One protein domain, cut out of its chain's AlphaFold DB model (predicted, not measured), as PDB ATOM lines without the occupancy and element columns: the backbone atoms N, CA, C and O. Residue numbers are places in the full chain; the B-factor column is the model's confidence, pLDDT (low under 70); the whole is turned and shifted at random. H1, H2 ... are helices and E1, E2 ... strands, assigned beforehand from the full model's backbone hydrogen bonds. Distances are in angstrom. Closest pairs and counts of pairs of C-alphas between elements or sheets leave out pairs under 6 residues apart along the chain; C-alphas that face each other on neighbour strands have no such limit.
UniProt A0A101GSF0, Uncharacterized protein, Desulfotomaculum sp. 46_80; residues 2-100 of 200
ATOM      1  N   ASN A   2     -29.785   6.588  18.650       92.00
ATOM      2  CA  ASN A   2     -30.935   6.070  17.879       92.00
ATOM      3  C   ASN A   2     -30.568   5.006  16.834       92.00
ATOM      4  O   ASN A   2     -31.233   3.983  16.761       92.00
ATOM      5  N   ASN A   3     -29.467   5.190  16.103       91.69
ATOM      6  CA  ASN A   3     -29.020   4.215  15.097       91.69
ATOM      7  C   ASN A   3     -28.409   2.932  15.694       91.69
ATOM      8  O   ASN A   3     -28.166   1.986  14.961       91.69
ATOM      9  N   ILE A   4     -28.108   2.919  16.995       88.94
ATOM     10  CA  ILE A   4     -27.410   1.816  17.675       88.94
ATOM     11  C   ILE A   4     -28.390   1.035  18.546       88.94
ATOM     12  O   ILE A   4     -28.451  -0.183  18.466       88.94
ATOM     13  N   ALA A   5     -29.174   1.739  19.361       89.94
ATOM     14  CA  ALA A   5     -30.163   1.138  20.246       89.94
ATOM     15  C   ALA A   5     -31.546   0.983  19.589       89.94
ATOM     16  O   ALA A   5     -32.363   0.229  20.094       89.94
ATOM     17  N   GLY A   6     -31.820   1.689  18.487       92.00
ATOM     18  CA  GLY A   6     -33.168   1.835  17.938       92.00
ATOM     19  C   GLY A   6     -33.943   2.977  18.604       92.00
ATOM     20  O   GLY A   6     -33.689   3.361  19.752       92.00
ATOM     21  N   LEU A   7     -34.893   3.561  17.872       93.62
ATOM     22  CA  LEU A   7     -35.774   4.596  18.414       93.62
ATOM     23  C   LEU A   7     -36.681   3.988  19.497       93.62
ATOM     24  O   LEU A   7     -37.238   2.914  19.307       93.62
ATOM     25  N   GLY A   8     -36.820   4.663  20.639       93.88
ATOM     26  CA  GLY A   8     -37.697   4.223  21.734       93.88
ATOM     27  C   GLY A   8     -37.118   3.148  22.664       93.88
ATOM     28  O   GLY A   8     -37.641   2.968  23.758       93.88
ATOM     29  N   HIS A   9     -36.008   2.499  22.308       96.44
ATOM     30  CA  HIS A   9     -35.382   1.437  23.113       96.44
ATOM     31  C   HIS A   9     -34.351   1.938  24.135       96.44
ATOM     32  O   HIS A   9     -33.555   1.181  24.696       96.44
ATOM     33  N   TRP A  10     -34.326   3.244  24.379       97.12
ATOM     34  CA  TRP A  10     -33.445   3.848  25.362       97.12
ATOM     35  C   TRP A  10     -34.066   5.116  25.942       97.12
ATOM     36  O   TRP A  10     -34.883   5.775  25.297       97.12
ATOM     37  N   ARG A  11     -33.677   5.466  27.171       96.94
ATOM     38  CA  ARG A  11     -34.072   6.719  27.824       96.94
ATOM     39  C   ARG A  11     -32.958   7.282  28.694       96.94
ATOM     40  O   ARG A  11     -32.069   6.555  29.137       96.94
ATOM     41  N   ILE A  12     -33.062   8.576  28.960       97.62
ATOM     42  CA  ILE A  12     -32.150   9.333  29.813       97.62
ATOM     43  C   ILE A  12     -32.872   9.630  31.126       97.62
ATOM     44  O   ILE A  12     -34.013  10.089  31.117       97.62
ATOM     45  N   ILE A  13     -32.204   9.379  32.246       97.94
ATOM     46  CA  ILE A  13     -32.588   9.883  33.563       97.94
ATOM     47  C   ILE A  13     -31.512  10.882  33.963       97.94
ATOM     48  O   ILE A  13     -30.337  10.525  34.007       97.94
ATOM     49  N   ALA A  14     -31.910  12.127  34.201       97.81
ATOM     50  CA  ALA A  14     -31.004  13.216  34.532       97.81
ATOM     51  C   ALA A  14     -31.427  13.871  35.847       97.81
ATOM     52  O   ALA A  14     -32.609  14.144  36.054       97.81
ATOM     53  N   GLU A  15     -30.451  14.145  36.701       97.88
ATOM     54  CA  GLU A  15     -30.626  14.813  37.987       97.88
ATOM     55  C   GLU A  15     -29.689  16.023  38.048       97.88
ATOM     56  O   GLU A  15     -28.485  15.882  37.833       97.88
ATOM     57  N   GLU A  16     -30.234  17.217  38.304       97.94
ATOM     58  CA  GLU A  16     -29.426  18.406  38.612       97.94
ATOM     59  C   GLU A  16     -28.899  18.243  40.042       97.94
ATOM     60  O   GLU A  16     -29.681  18.257  40.989       97.94
ATOM     61  N   VAL A  17     -27.588  18.045  40.189       97.56
ATOM     62  CA  VAL A  17     -26.945  17.789  41.490       97.56
ATOM     63  C   VAL A  17     -26.707  19.100  42.229       97.56
ATOM     64  O   VAL A  17     -26.913  19.189  43.435       97.56
ATOM     65  N   PHE A  18     -26.281  20.128  41.495       97.31
ATOM     66  CA  PHE A  18     -26.070  21.463  42.033       97.31
ATOM     67  C   PHE A  18     -26.188  22.521  40.933       97.31
ATOM     68  O   PHE A  18     -25.990  22.249  39.746       97.31
ATOM     69  N   CYS A  19     -26.508  23.743  41.350       96.81
ATOM     70  CA  CYS A  19     -26.539  24.927  40.505       96.81
ATOM     71  C   CYS A  19     -26.111  26.128  41.350       96.81
ATOM     72  O   CYS A  19     -26.928  26.732  42.047       96.81
ATOM     73  N   GLU A  20     -24.838  26.485  41.263       97.00
ATOM     74  CA  GLU A  20     -24.245  27.563  42.043       97.00
ATOM     75  C   GLU A  20     -24.054  28.811  41.184       97.00
ATOM     76  O   GLU A  20     -23.823  28.746  39.974       97.00
ATOM     77  N   GLN A  21     -24.196  29.971  41.819       96.75
ATOM     78  CA  GLN A  21     -23.883  31.251  41.207       96.75
ATOM     79  C   GLN A  21     -22.608  31.781  41.857       96.75
ATOM     80  O   GLN A  21     -22.576  32.011  43.063       96.75
ATOM     81  N   GLY A  22     -21.586  31.997  41.042       93.00
ATOM     82  CA  GLY A  22     -20.326  32.611  41.430       93.00
ATOM     83  C   GLY A  22     -20.030  33.865  40.614       93.00
ATOM     84  O   GLY A  22     -20.882  34.409  39.901       93.00
ATOM     85  N   GLU A  23     -18.783  34.308  40.700       95.06
ATOM     86  CA  GLU A  23     -18.249  35.424  39.927       95.06
ATOM     87  C   GLU A  23     -16.910  35.018  39.310       95.06
ATOM     88  O   GLU A  23     -16.067  34.394  39.954       95.06
ATOM     89  N   TYR A  24     -16.707  35.363  38.042       88.25
ATOM     90  CA  TYR A  24     -15.394  35.277  37.414       88.25
ATOM     91  C   TYR A  24     -14.449  36.313  38.033       88.25
ATOM     92  O   TYR A  24     -14.887  37.331  38.563       88.25
ATOM     93  N   SER A  25     -13.140  36.144  37.831       88.69
ATOM     94  CA  SER A  25     -12.119  37.135  38.221       88.69
ATOM     95  C   SER A  25     -12.349  38.540  37.639       88.69
ATOM     96  O   SER A  25     -11.814  39.519  38.145       88.69
ATOM     97  N   SER A  26     -13.170  38.648  36.592       90.56
ATOM     98  CA  SER A  26     -13.605  39.911  35.986       90.56
ATOM     99  C   SER A  26     -14.778  40.601  36.704       90.56
ATOM    100  O   SER A  26     -15.235  41.641  36.234       90.56
ATOM    101  N   GLY A  27     -15.322  40.018  37.778       92.00
ATOM    102  CA  GLY A  27     -16.538  40.483  38.463       92.00
ATOM    103  C   GLY A  27     -17.841  40.170  37.714       92.00
ATOM    104  O   GLY A  27     -18.926  40.563  38.136       92.00
ATOM    105  N   ARG A  28     -17.770  39.468  36.576       91.94
ATOM    106  CA  ARG A  28     -18.962  39.008  35.850       91.94
ATOM    107  C   ARG A  28     -19.549  37.781  36.534       91.94
ATOM    108  O   ARG A  28     -18.805  36.886  36.926       91.94
ATOM    109  N   LYS A  29     -20.879  37.697  36.591       95.25
ATOM    110  CA  LYS A  29     -21.584  36.516  37.106       95.25
ATOM    111  C   LYS A  29     -21.194  35.264  36.317       95.25
ATOM    112  O   LYS A  29     -21.148  35.295  35.087       95.25
ATOM    113  N   ALA A  30     -20.968  34.181  37.043       96.50
ATOM    114  CA  ALA A  30     -20.766  32.840  36.524       96.50
ATOM    115  C   ALA A  30     -21.818  31.921  37.144       96.50
ATOM    116  O   ALA A  30     -22.167  32.069  38.313       96.50
ATOM    117  N   TYR A  31     -22.324  30.974  36.371       97.56
ATOM    118  CA  TYR A  31     -23.114  29.869  36.889       97.56
ATOM    119  C   TYR A  31     -22.311  28.598  36.699       97.56
ATOM    120  O   TYR A  31     -21.738  28.397  35.630       97.56
ATOM    121  N   GLU A  32     -22.305  27.747  37.713       97.44
ATOM    122  CA  GLU A  32     -21.776  26.394  37.641       97.44
ATOM    123  C   GLU A  32     -22.919  25.419  37.894       97.44
ATOM    124  O   GLU A  32     -23.676  25.558  38.856       97.44
ATOM    125  N   VAL A  33     -23.086  24.456  36.994       98.25
ATOM    126  CA  VAL A  33     -24.136  23.441  37.109       98.25
ATOM    127  C   VAL A  33     -23.513  22.069  36.956       98.25
ATOM    128  O   VAL A  33     -22.732  21.839  36.029       98.25
ATOM    129  N   GLY A  34     -23.916  21.156  37.836       97.94
ATOM    130  CA  GLY A  34     -23.618  19.735  37.748       97.94
ATOM    131  C   GLY A  34     -24.874  18.921  37.463       97.94
ATOM    132  O   GLY A  34     -25.903  19.097  38.115       97.94
ATOM    133  N   TYR A  35     -24.772  18.000  36.511       98.56
ATOM    134  CA  TYR A  35     -25.760  16.956  36.270       98.56
ATOM    135  C   TYR A  35     -25.151  15.583  36.477       98.56
ATOM    136  O   TYR A  35     -24.027  15.323  36.051       98.56
ATOM    137  N   ASP A  36     -25.970  14.690  37.004       98.31
ATOM    138  CA  ASP A  36     -25.740  13.261  36.954       98.31
ATOM    139  C   ASP A  36     -26.722  12.619  35.975       98.31
ATOM    140  O   ASP A  36     -27.930  12.862  36.029       98.31
ATOM    141  N   VAL A  37     -26.200  11.788  35.074       98.56
ATOM    142  CA  VAL A  37     -26.999  11.110  34.048       98.56
ATOM    143  C   VAL A  37     -26.838   9.598  34.135       98.56
ATOM    144  O   VAL A  37     -25.728   9.079  34.255       98.56
ATOM    145  N   ILE A  38     -27.962   8.898  34.007       98.31
ATOM    146  CA  ILE A  38     -28.037   7.459  33.758       98.31
ATOM    147  C   ILE A  38     -28.744   7.254  32.419       98.31
ATOM    148  O   ILE A  38     -29.828   7.796  32.184       98.31
ATOM    149  N   ILE A  39     -28.156   6.443  31.545       98.06
ATOM    150  CA  ILE A  39     -28.811   5.989  30.319       98.06
ATOM    151  C   ILE A  39     -29.249   4.547  30.513       98.06
ATOM    152  O   ILE A  39     -28.452   3.695  30.897       98.06
ATOM    153  N   ARG A  40     -30.523   4.282  30.223       97.94
ATOM    154  CA  ARG A  40     -31.128   2.951  30.296       97.94
ATOM    155  C   ARG A  40     -31.479   2.473  28.900       97.94
ATOM    156  O   ARG A  40     -32.167   3.192  28.178       97.94
ATOM    157  N   LEU A  41     -31.050   1.266  28.556       97.75
ATOM    158  CA  LEU A  41     -31.502   0.522  27.384       97.75
ATOM    159  C   LEU A  41     -32.613  -0.428  27.806       97.75
ATOM    160  O   LEU A  41     -32.567  -0.987  28.903       97.75
ATOM    161  N   GLY A  42     -33.617  -0.609  26.961       97.06
ATOM    162  CA  GLY A  42     -34.783  -1.383  27.340       97.06
ATOM    163  C   GLY A  42     -35.874  -1.421  26.288       97.06
ATOM    164  O   GLY A  42     -35.736  -0.874  25.199       97.06
ATOM    165  N   ASN A  43     -36.978  -2.066  26.645       97.00
ATOM    166  CA  ASN A  43     -38.151  -2.196  25.792       97.00
ATOM    167  C   ASN A  43     -39.373  -1.597  26.480       97.00
ATOM    168  O   ASN A  43     -39.565  -1.760  27.686       97.00
ATOM    169  N   TRP A  44     -40.227  -0.939  25.704       95.44
ATOM    170  CA  TRP A  44     -41.553  -0.564  26.177       95.44
ATOM    171  C   TRP A  44     -42.474  -1.777  26.133       95.44
ATOM    172  O   TRP A  44     -42.634  -2.423  25.101       95.44
ATOM    173  N   THR A  45     -43.080  -2.074  27.274       96.12
ATOM    174  CA  THR A  45     -44.118  -3.092  27.435       96.12
ATOM    175  C   THR A  45     -45.383  -2.421  27.978       96.12
ATOM    176  O   THR A  45     -45.295  -1.299  28.486       96.12
ATOM    177  N   PRO A  46     -46.551  -3.087  27.962       97.19
ATOM    178  CA  PRO A  46     -47.747  -2.559  28.622       97.19
ATOM    179  C   PRO A  46     -47.554  -2.263  30.121       97.19
ATOM    180  O   PRO A  46     -48.242  -1.409  30.667       97.19
ATOM    181  N   ALA A  47     -46.594  -2.924  30.780       96.38
ATOM    182  CA  ALA A  47     -46.239  -2.687  32.180       96.38
ATOM    183  C   ALA A  47     -45.217  -1.543  32.379       96.38
ATOM    184  O   ALA A  47     -44.862  -1.222  33.512       96.38
ATOM    185  N   GLY A  48     -44.725  -0.932  31.296       95.50
ATOM    186  CA  GLY A  48     -43.741   0.151  31.312       95.50
ATOM    187  C   GLY A  48     -42.404  -0.214  30.662       95.50
ATOM    188  O   GLY A  48     -42.280  -1.200  29.933       95.50
ATOM    189  N   PHE A  49     -41.393   0.627  30.905       96.56
ATOM    190  CA  PHE A  49     -40.056   0.476  30.331       96.56
ATOM    191  C   PHE A  49     -39.247  -0.592  31.078       96.56
ATOM    192  O   PHE A  49     -38.731  -0.341  32.171       96.56
ATOM    193  N   GLN A  50     -39.117  -1.769  30.472       97.69
ATOM    194  CA  GLN A  50     -38.303  -2.867  30.977       97.69
ATOM    195  C   GLN A  50     -36.828  -2.593  30.679       97.69
ATOM    196  O   GLN A  50     -36.414  -2.592  29.521       97.69
ATOM    197  N   VAL A  51     -36.037  -2.357  31.725       97.81
ATOM    198  CA  VAL A  51     -34.600  -2.068  31.609       97.81
ATOM    199  C   VAL A  51     -33.832  -3.363  31.353       97.81
ATOM    200  O   VAL A  51     -33.986  -4.331  32.090       97.81
ATOM    201  N   LEU A  52     -32.996  -3.361  30.318       96.75
ATOM    202  CA  LEU A  52     -32.090  -4.456  29.963       96.75
ATOM    203  C   LEU A  52     -30.647  -4.154  30.374       96.75
ATOM    204  O   LEU A  52     -29.915  -5.053  30.774       96.75
ATOM    205  N   ALA A  53     -30.241  -2.889  30.275       96.19
ATOM    206  CA  ALA A  53     -28.924  -2.423  30.688       96.19
ATOM    207  C   ALA A  53     -29.000  -0.961  31.130       96.19
ATOM    208  O   ALA A  53     -29.828  -0.195  30.629       96.19
ATOM    209  N   GLU A  54     -28.111  -0.554  32.031       97.00
ATOM    210  CA  GLU A  54     -27.972   0.841  32.435       97.00
ATOM    211  C   GLU A  54     -26.513   1.229  32.675       97.00
ATOM    212  O   GLU A  54     -25.675   0.389  32.998       97.00
ATOM    213  N   THR A  55     -26.204   2.509  32.477       97.50
ATOM    214  CA  THR A  55     -24.887   3.068  32.801       97.50
ATOM    215  C   THR A  55     -24.780   3.357  34.298       97.50
ATOM    216  O   THR A  55     -25.800   3.626  34.939       97.50
ATOM    217  N   PRO A  56     -23.563   3.425  34.867       96.81
ATOM    218  CA  PRO A  56     -23.388   4.073  36.162       96.81
ATOM    219  C   PRO A  56     -23.836   5.543  36.097       96.81
ATOM    220  O   PRO A  56     -23.922   6.152  35.020       96.81
ATOM    221  N   LYS A  57     -24.095   6.124  37.271       97.25
ATOM    222  CA  LYS A  57     -24.386   7.552  37.410       97.25
ATOM    223  C   LYS A  57     -23.172   8.349  36.936       97.25
ATOM    224  O   LYS A  57     -22.083   8.215  37.491       97.25
ATOM    225  N   THR A  58     -23.345   9.107  35.859       97.56
ATOM    226  CA  THR A  58     -22.232   9.744  35.157       97.56
ATOM    227  C   THR A  58     -22.292  11.265  35.314       97.56
ATOM    228  O   THR A  58     -23.255  11.868  34.829       97.56
ATOM    229  N   PRO A  59     -21.270  11.898  35.921       97.50
ATOM    230  CA  PRO A  59     -21.290  13.327  36.202       97.50
ATOM    231  C   PRO A  59     -20.841  14.175  35.004       97.50
ATOM    232  O   PRO A  59     -19.836  13.892  34.331       97.50
ATOM    233  N   GLY A  60     -21.528  15.290  34.779       97.06
ATOM    234  CA  GLY A  60     -21.163  16.330  33.821       97.06
ATOM    235  C   GLY A  60     -21.343  17.722  34.409       97.06
ATOM    236  O   GLY A  60     -22.365  18.018  35.016       97.06
ATOM    237  N   GLY A  61     -20.340  18.574  34.202       97.38
ATOM    238  CA  GLY A  61     -20.343  19.962  34.648       97.38
ATOM    239  C   GLY A  61     -20.149  20.931  33.490       97.38
ATOM    240  O   GLY A  61     -19.643  20.558  32.419       97.38
ATOM    241  N   HIS A  62     -20.564  22.174  33.701       97.81
ATOM    242  CA  HIS A  62     -20.254  23.299  32.828       97.81
ATOM    243  C   HIS A  62     -20.299  24.604  33.626       97.81
ATOM    244  O   HIS A  62     -21.003  24.681  34.632       97.81
ATOM    245  N   VAL A  63     -19.562  25.613  33.159       96.69
ATOM    246  CA  VAL A  63     -19.541  26.959  33.738       96.69
ATOM    247  C   VAL A  63     -19.770  27.963  32.616       96.69
ATOM    248  O   VAL A  63     -19.046  27.934  31.620       96.69
ATOM    249  N   SER A  64     -20.751  28.851  32.763       96.81
ATOM    250  CA  SER A  64     -21.019  29.920  31.795       96.81
ATOM    251  C   SER A  64     -21.646  31.139  32.474       96.81
ATOM    252  O   SER A  64     -22.218  31.054  33.558       96.81
ATOM    253  N   ALA A  65     -21.563  32.304  31.830       95.75
ATOM    254  CA  ALA A  65     -22.220  33.523  32.310       95.75
ATOM    255  C   ALA A  65     -23.756  33.439  32.227       95.75
ATOM    256  O   ALA A  65     -24.465  34.186  32.904       95.75
ATOM    257  N   LEU A  66     -24.287  32.528  31.401       96.44
ATOM    258  CA  LEU A  66     -25.717  32.293  31.238       96.44
ATOM    259  C   LEU A  66     -26.118  30.973  31.898       96.44
ATOM    260  O   LEU A  66     -25.604  29.904  31.563       96.44
ATOM    261  N   LYS A  67     -27.105  31.022  32.794       96.25
ATOM    262  CA  LYS A  67     -27.599  29.833  33.507       96.25
ATOM    263  C   LYS A  67     -28.144  28.750  32.563       96.25
ATOM    264  O   LYS A  67     -27.932  27.564  32.794       96.25
ATOM    265  N   THR A  68     -28.836  29.145  31.494       97.31
ATOM    266  CA  THR A  68     -29.408  28.221  30.498       97.31
ATOM    267  C   THR A  68     -28.332  27.478  29.712       97.31
ATOM    268  O   THR A  68     -28.423  26.264  29.540       97.31
ATOM    269  N   ASP A  69     -27.296  28.197  29.288       97.12
ATOM    270  CA  ASP A  69     -26.131  27.636  28.606       97.12
ATOM    271  C   ASP A  69     -25.376  26.665  29.523       97.12
ATOM    272  O   ASP A  69     -25.109  25.527  29.145       97.12
ATOM    273  N   THR A  70     -25.179  27.064  30.783       97.00
ATOM    274  CA  THR A  70     -24.571  26.223  31.825       97.00
ATOM    275  C   THR A  70     -25.317  24.895  31.990       97.00
ATOM    276  O   THR A  70     -24.708  23.829  31.914       97.00
ATOM    277  N   ARG A  71     -26.651  24.930  32.118       98.00
ATOM    278  CA  ARG A  71     -27.480  23.716  32.226       98.00
ATOM    279  C   ARG A  71     -27.371  22.818  31.000       98.00
ATOM    280  O   ARG A  71     -27.147  21.615  31.132       98.00
ATOM    281  N   LYS A  72     -27.503  23.398  29.803       97.81
ATOM    282  CA  LYS A  72     -27.397  22.657  28.540       97.81
ATOM    283  C   LYS A  72     -26.024  22.002  28.407       97.81
ATOM    284  O   LYS A  72     -25.946  20.821  28.067       97.81
ATOM    285  N   GLY A  73     -24.956  22.750  28.671       97.75
ATOM    286  CA  GLY A  73     -23.585  22.262  28.577       97.75
ATOM    287  C   GLY A  73     -23.308  21.138  29.571       97.75
ATOM    288  O   GLY A  73     -22.800  20.089  29.174       97.75
ATOM    289  N   ALA A  74     -23.718  21.309  30.832       98.25
ATOM    290  CA  ALA A  74     -23.516  20.316  31.882       98.25
ATOM    291  C   ALA A  74     -24.248  19.003  31.565       98.25
ATOM    292  O   ALA A  74     -23.626  17.937  31.551       98.25
ATOM    293  N   LEU A  75     -25.530  19.086  31.188       98.31
ATOM    294  CA  LEU A  75     -26.326  17.926  30.785       98.31
ATOM    295  C   LEU A  75     -25.737  17.232  29.546       98.31
ATOM    296  O   LEU A  75     -25.593  16.011  29.524       98.31
ATOM    297  N   THR A  76     -25.343  18.000  28.525       97.94
ATOM    298  CA  THR A  76     -24.736  17.444  27.303       97.94
ATOM    299  C   THR A  76     -23.429  16.721  27.620       97.94
ATOM    300  O   THR A  76     -23.173  15.638  27.094       97.94
ATOM    301  N   ASN A  77     -22.596  17.285  28.496       97.38
ATOM    302  CA  ASN A  77     -21.351  16.660  28.930       97.38
ATOM    303  C   ASN A  77     -21.598  15.353  29.692       97.38
ATOM    304  O   ASN A  77     -20.915  14.367  29.413       97.38
ATOM    305  N   ALA A  78     -22.587  15.322  30.590       98.00
ATOM    306  CA  ALA A  78     -22.981  14.110  31.304       98.00
ATOM    307  C   ALA A  78     -23.476  13.023  30.331       98.00
ATOM    308  O   ALA A  78     -23.008  11.888  30.385       98.00
ATOM    309  N   ILE A  79     -24.340  13.383  29.370       97.69
ATOM    310  CA  ILE A  79     -24.848  12.458  28.342       97.69
ATOM    311  C   ILE A  79     -23.710  11.902  27.481       97.69
ATOM    312  O   ILE A  79     -23.663  10.693  27.275       97.69
ATOM    313  N   LYS A  80     -22.786  12.748  26.992       95.81
ATOM    314  CA  LYS A  80     -21.645  12.304  26.165       95.81
ATOM    315  C   LYS A  80     -20.772  11.282  26.897       95.81
ATOM    316  O   LYS A  80     -20.378  10.282  26.305       95.81
ATOM    317  N   LYS A  81     -20.512  11.503  28.187       95.88
ATOM    318  CA  LYS A  81     -19.786  10.534  29.017       95.88
ATOM    319  C   LYS A  81     -20.598   9.254  29.234       95.88
ATOM    320  O   LYS A  81     -20.047   8.167  29.128       95.88
ATOM    321  N   ALA A  82     -21.902   9.363  29.489       97.06
ATOM    322  CA  ALA A  82     -22.756   8.199  29.710       97.06
ATOM    323  C   ALA A  82     -22.839   7.303  28.458       97.06
ATOM    324  O   ALA A  82     -22.667   6.091  28.559       97.06
ATOM    325  N   ILE A  83     -23.024   7.871  27.257       95.75
ATOM    326  CA  ILE A  83     -23.071   7.075  26.013       95.75
ATOM    327  C   ILE A  83     -21.737   6.391  25.687       95.75
ATOM    328  O   ILE A  83     -21.738   5.356  25.019       95.75
ATOM    329  N   ALA A  84     -20.614   6.919  26.185       95.00
ATOM    330  CA  ALA A  84     -19.298   6.314  26.003       95.00
ATOM    331  C   ALA A  84     -19.179   4.938  26.677       95.00
ATOM    332  O   ALA A  84     -18.431   4.092  26.187       95.00
ATOM    333  N   PHE A  85     -19.969   4.652  27.722       93.81
ATOM    334  CA  PHE A  85     -20.040   3.311  28.322       93.81
ATOM    335  C   PHE A  85     -20.605   2.250  27.368       93.81
ATOM    336  O   PHE A  85     -20.285   1.074  27.509       93.81
ATOM    337  N   PHE A  86     -21.375   2.654  26.354       92.00
ATOM    338  CA  PHE A  86     -21.839   1.766  25.284       92.00
ATOM    339  C   PHE A  86     -20.879   1.724  24.084       92.00
ATOM    340  O   PHE A  86     -21.255   1.277  23.003       92.00
ATOM    341  N   GLY A  87     -19.652   2.233  24.235       91.19
ATOM    342  CA  GLY A  87     -18.635   2.277  23.181       91.19
ATOM    343  C   GLY A  87     -18.724   3.497  22.256       91.19
ATOM    344  O   GLY A  87     -17.813   3.737  21.466       91.19
ATOM    345  N   ILE A  88     -19.774   4.315  22.360       91.94
ATOM    346  CA  ILE A  88     -20.001   5.443  21.447       91.94
ATOM    347  C   ILE A  88     -19.120   6.617  21.851       91.94
ATOM    348  O   ILE A  88     -19.377   7.281  22.849       91.94
ATOM    349  N   GLY A  89     -18.081   6.886  21.061       87.75
ATOM    350  CA  GLY A  89     -17.107   7.926  21.395       87.75
ATOM    351  C   GLY A  89     -16.220   7.560  22.589       87.75
ATOM    352  O   GLY A  89     -15.594   8.442  23.169       87.75
ATOM    353  N   ALA A  90     -16.138   6.273  22.954       89.56
ATOM    354  CA  ALA A  90     -15.314   5.804  24.068       89.56
ATOM    355  C   ALA A  90     -13.826   6.144  23.893       89.56
ATOM    356  O   ALA A  90     -13.173   6.509  24.867       89.56
ATOM    357  N   ALA A  91     -13.314   6.099  22.660       87.06
ATOM    358  CA  ALA A  91     -11.922   6.421  22.346       87.06
ATOM    359  C   ALA A  91     -11.511   7.838  22.806       87.06
ATOM    360  O   ALA A  91     -10.400   8.030  23.297       87.06
ATOM    361  N   ALA A  92     -12.429   8.813  22.754       84.38
ATOM    362  CA  ALA A  92     -12.162  10.186  23.196       84.38
ATOM    363  C   ALA A  92     -11.984  10.287  24.719       84.38
ATOM    364  O   ALA A  92     -11.267  11.153  25.207       84.38
ATOM    365  N   TYR A  93     -12.614   9.389  25.476       82.69
ATOM    366  CA  TYR A  93     -12.519   9.346  26.935       82.69
ATOM    367  C   TYR A  93     -11.426   8.399  27.441       82.69
ATOM    368  O   TYR A  93     -11.055   8.474  28.609       82.69
ATOM    369  N   ARG A  94     -10.900   7.528  26.572       83.50
ATOM    370  CA  ARG A  94      -9.742   6.666  26.852       83.50
ATOM    371  C   ARG A  94      -8.401   7.317  26.503       83.50
ATOM    372  O   ARG A  94      -7.368   6.745  26.824       83.50
ATOM    373  N   GLY A  95      -8.414   8.489  25.863       76.44
ATOM    374  CA  GLY A  95      -7.198   9.157  25.389       76.44
ATOM    375  C   GLY A  95      -6.581   8.500  24.150       76.44
ATOM    376  O   GLY A  95      -5.403   8.700  23.884       76.44
ATOM    377  N   GLU A  96      -7.363   7.707  23.405       74.94
ATOM    378  CA  GLU A  96      -6.926   7.011  22.181       74.94
ATOM    379  C   GLU A  96      -7.016   7.905  20.930       74.94
ATOM    380  O   GLU A  96      -6.420   7.596  19.905       74.94
ATOM    381  N   LEU A  97      -7.783   8.998  21.004       67.50
ATOM    382  CA  LEU A  97      -7.992   9.966  19.916       67.50
ATOM    383  C   LEU A  97      -7.163  11.249  20.074       67.50
ATOM    384  O   LEU A  97      -7.348  12.184  19.299       67.50
ATOM    385  N   ASP A  98      -6.304  11.318  21.091       66.75
ATOM    386  CA  ASP A  98      -5.474  12.489  21.347       66.75
ATOM    387  C   ASP A  98      -4.066  12.276  20.773       66.75
ATOM    388  O   ASP A  98      -3.225  11.615  21.386       66.75
ATOM    389  N   ASP A  99      -3.814  12.831  19.583       56.75
ATOM    390  CA  ASP A  99      -2.493  12.833  18.932       56.75
ATOM    391  C   ASP A  99      -1.415  13.521  19.799       56.75
ATOM    392  O   ASP A  99      -0.212  13.314  19.595       56.75
ATOM    393  N   ASP A 100      -1.814  14.310  20.804       57.47
ATOM    394  CA  ASP A 100      -0.886  14.929  21.751       57.47
ATOM    395  C   ASP A 100      -0.311  13.932  22.770       57.47
ATOM    396  O   ASP A 100       0.718  14.231  23.385       57.47
TER     397      ASP A 100
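This is residues 2 to 100 of the 200 residues of an uncharacterized protein of Desulfotomaculum sp. 46_80 (UniProt A0A101GSF0). A long, twisted sheet, built on the hairpin of E1 and E2, has the helix H2 packed over E2 and E4, while E2 bends near its end and forms a small arm with E3. Short H1 lies near that bend, and past H2 the chain leads away from the sheet through short H3. The printed part has 99 residues, with three named helices and four named strands; along the chain H1 comes first, then the four strands E1 to E4, then H2 and H3; the sheet is branched, with E1, E3 and E4 each an antiparallel neighbour of E2, and the class is mixed, helices and strands. The whole is loose, with a radius of gyration of the C-alphas of 16.3 A, and flat, spanning 53 by 40 by 20 A.

Start at E2, residues 29 to 45, which bends by 67 degrees at residue 42. On one side is E1, residues 10 to 23, antiparallel at 172 degrees, with N 11 and O 40 2.9 A apart. On the other side look for E3, residues 48 to 54, with N 43 and O 50 at 3.0 A, and E4, residues 58 to 64, with N 35 and O 60 at 2.8 A. E1, E2 and E3 form a meander, each strand the antiparallel neighbour of the one before. H2, residues 67 to 84, is on the sheet; its closest C-alphas to E4 are Ala 78 and Gly 60, 3.8 A. H3, residues 90 to 94, only just touches H2, by residues 81 to 84 alone, with 3 pairs of C-alphas within 8 A; the closest are Ala 84 and Ala 90, 4.5 A. H1, residues 2 to 5, only just misses being on the sheet, with 4 pairs of C-alphas within 10 A, and is apart from H2. In H2 and H3 every O i to N i+4 pair is within hydrogen-bond range; H1 is too short for one.

Find C-alpha 10 at (-33.445, 3.848, 25.362); from there E1 runs 37.9 A. E2 runs 46.6 A from C-alpha 29 at (-21.584, 36.516, 37.106). H2 runs 26.0 A to C-alpha 84 at (-19.298, 6.314, 26.003).

The C-alphas farthest apart, of Ser 26 and Pro 46, are 55.0 A apart. The printed part has no cut, and the six links between named elements are tight. Residues 97 to 100 are under 70 in pLDDT; the mean of the printed part is 93.6.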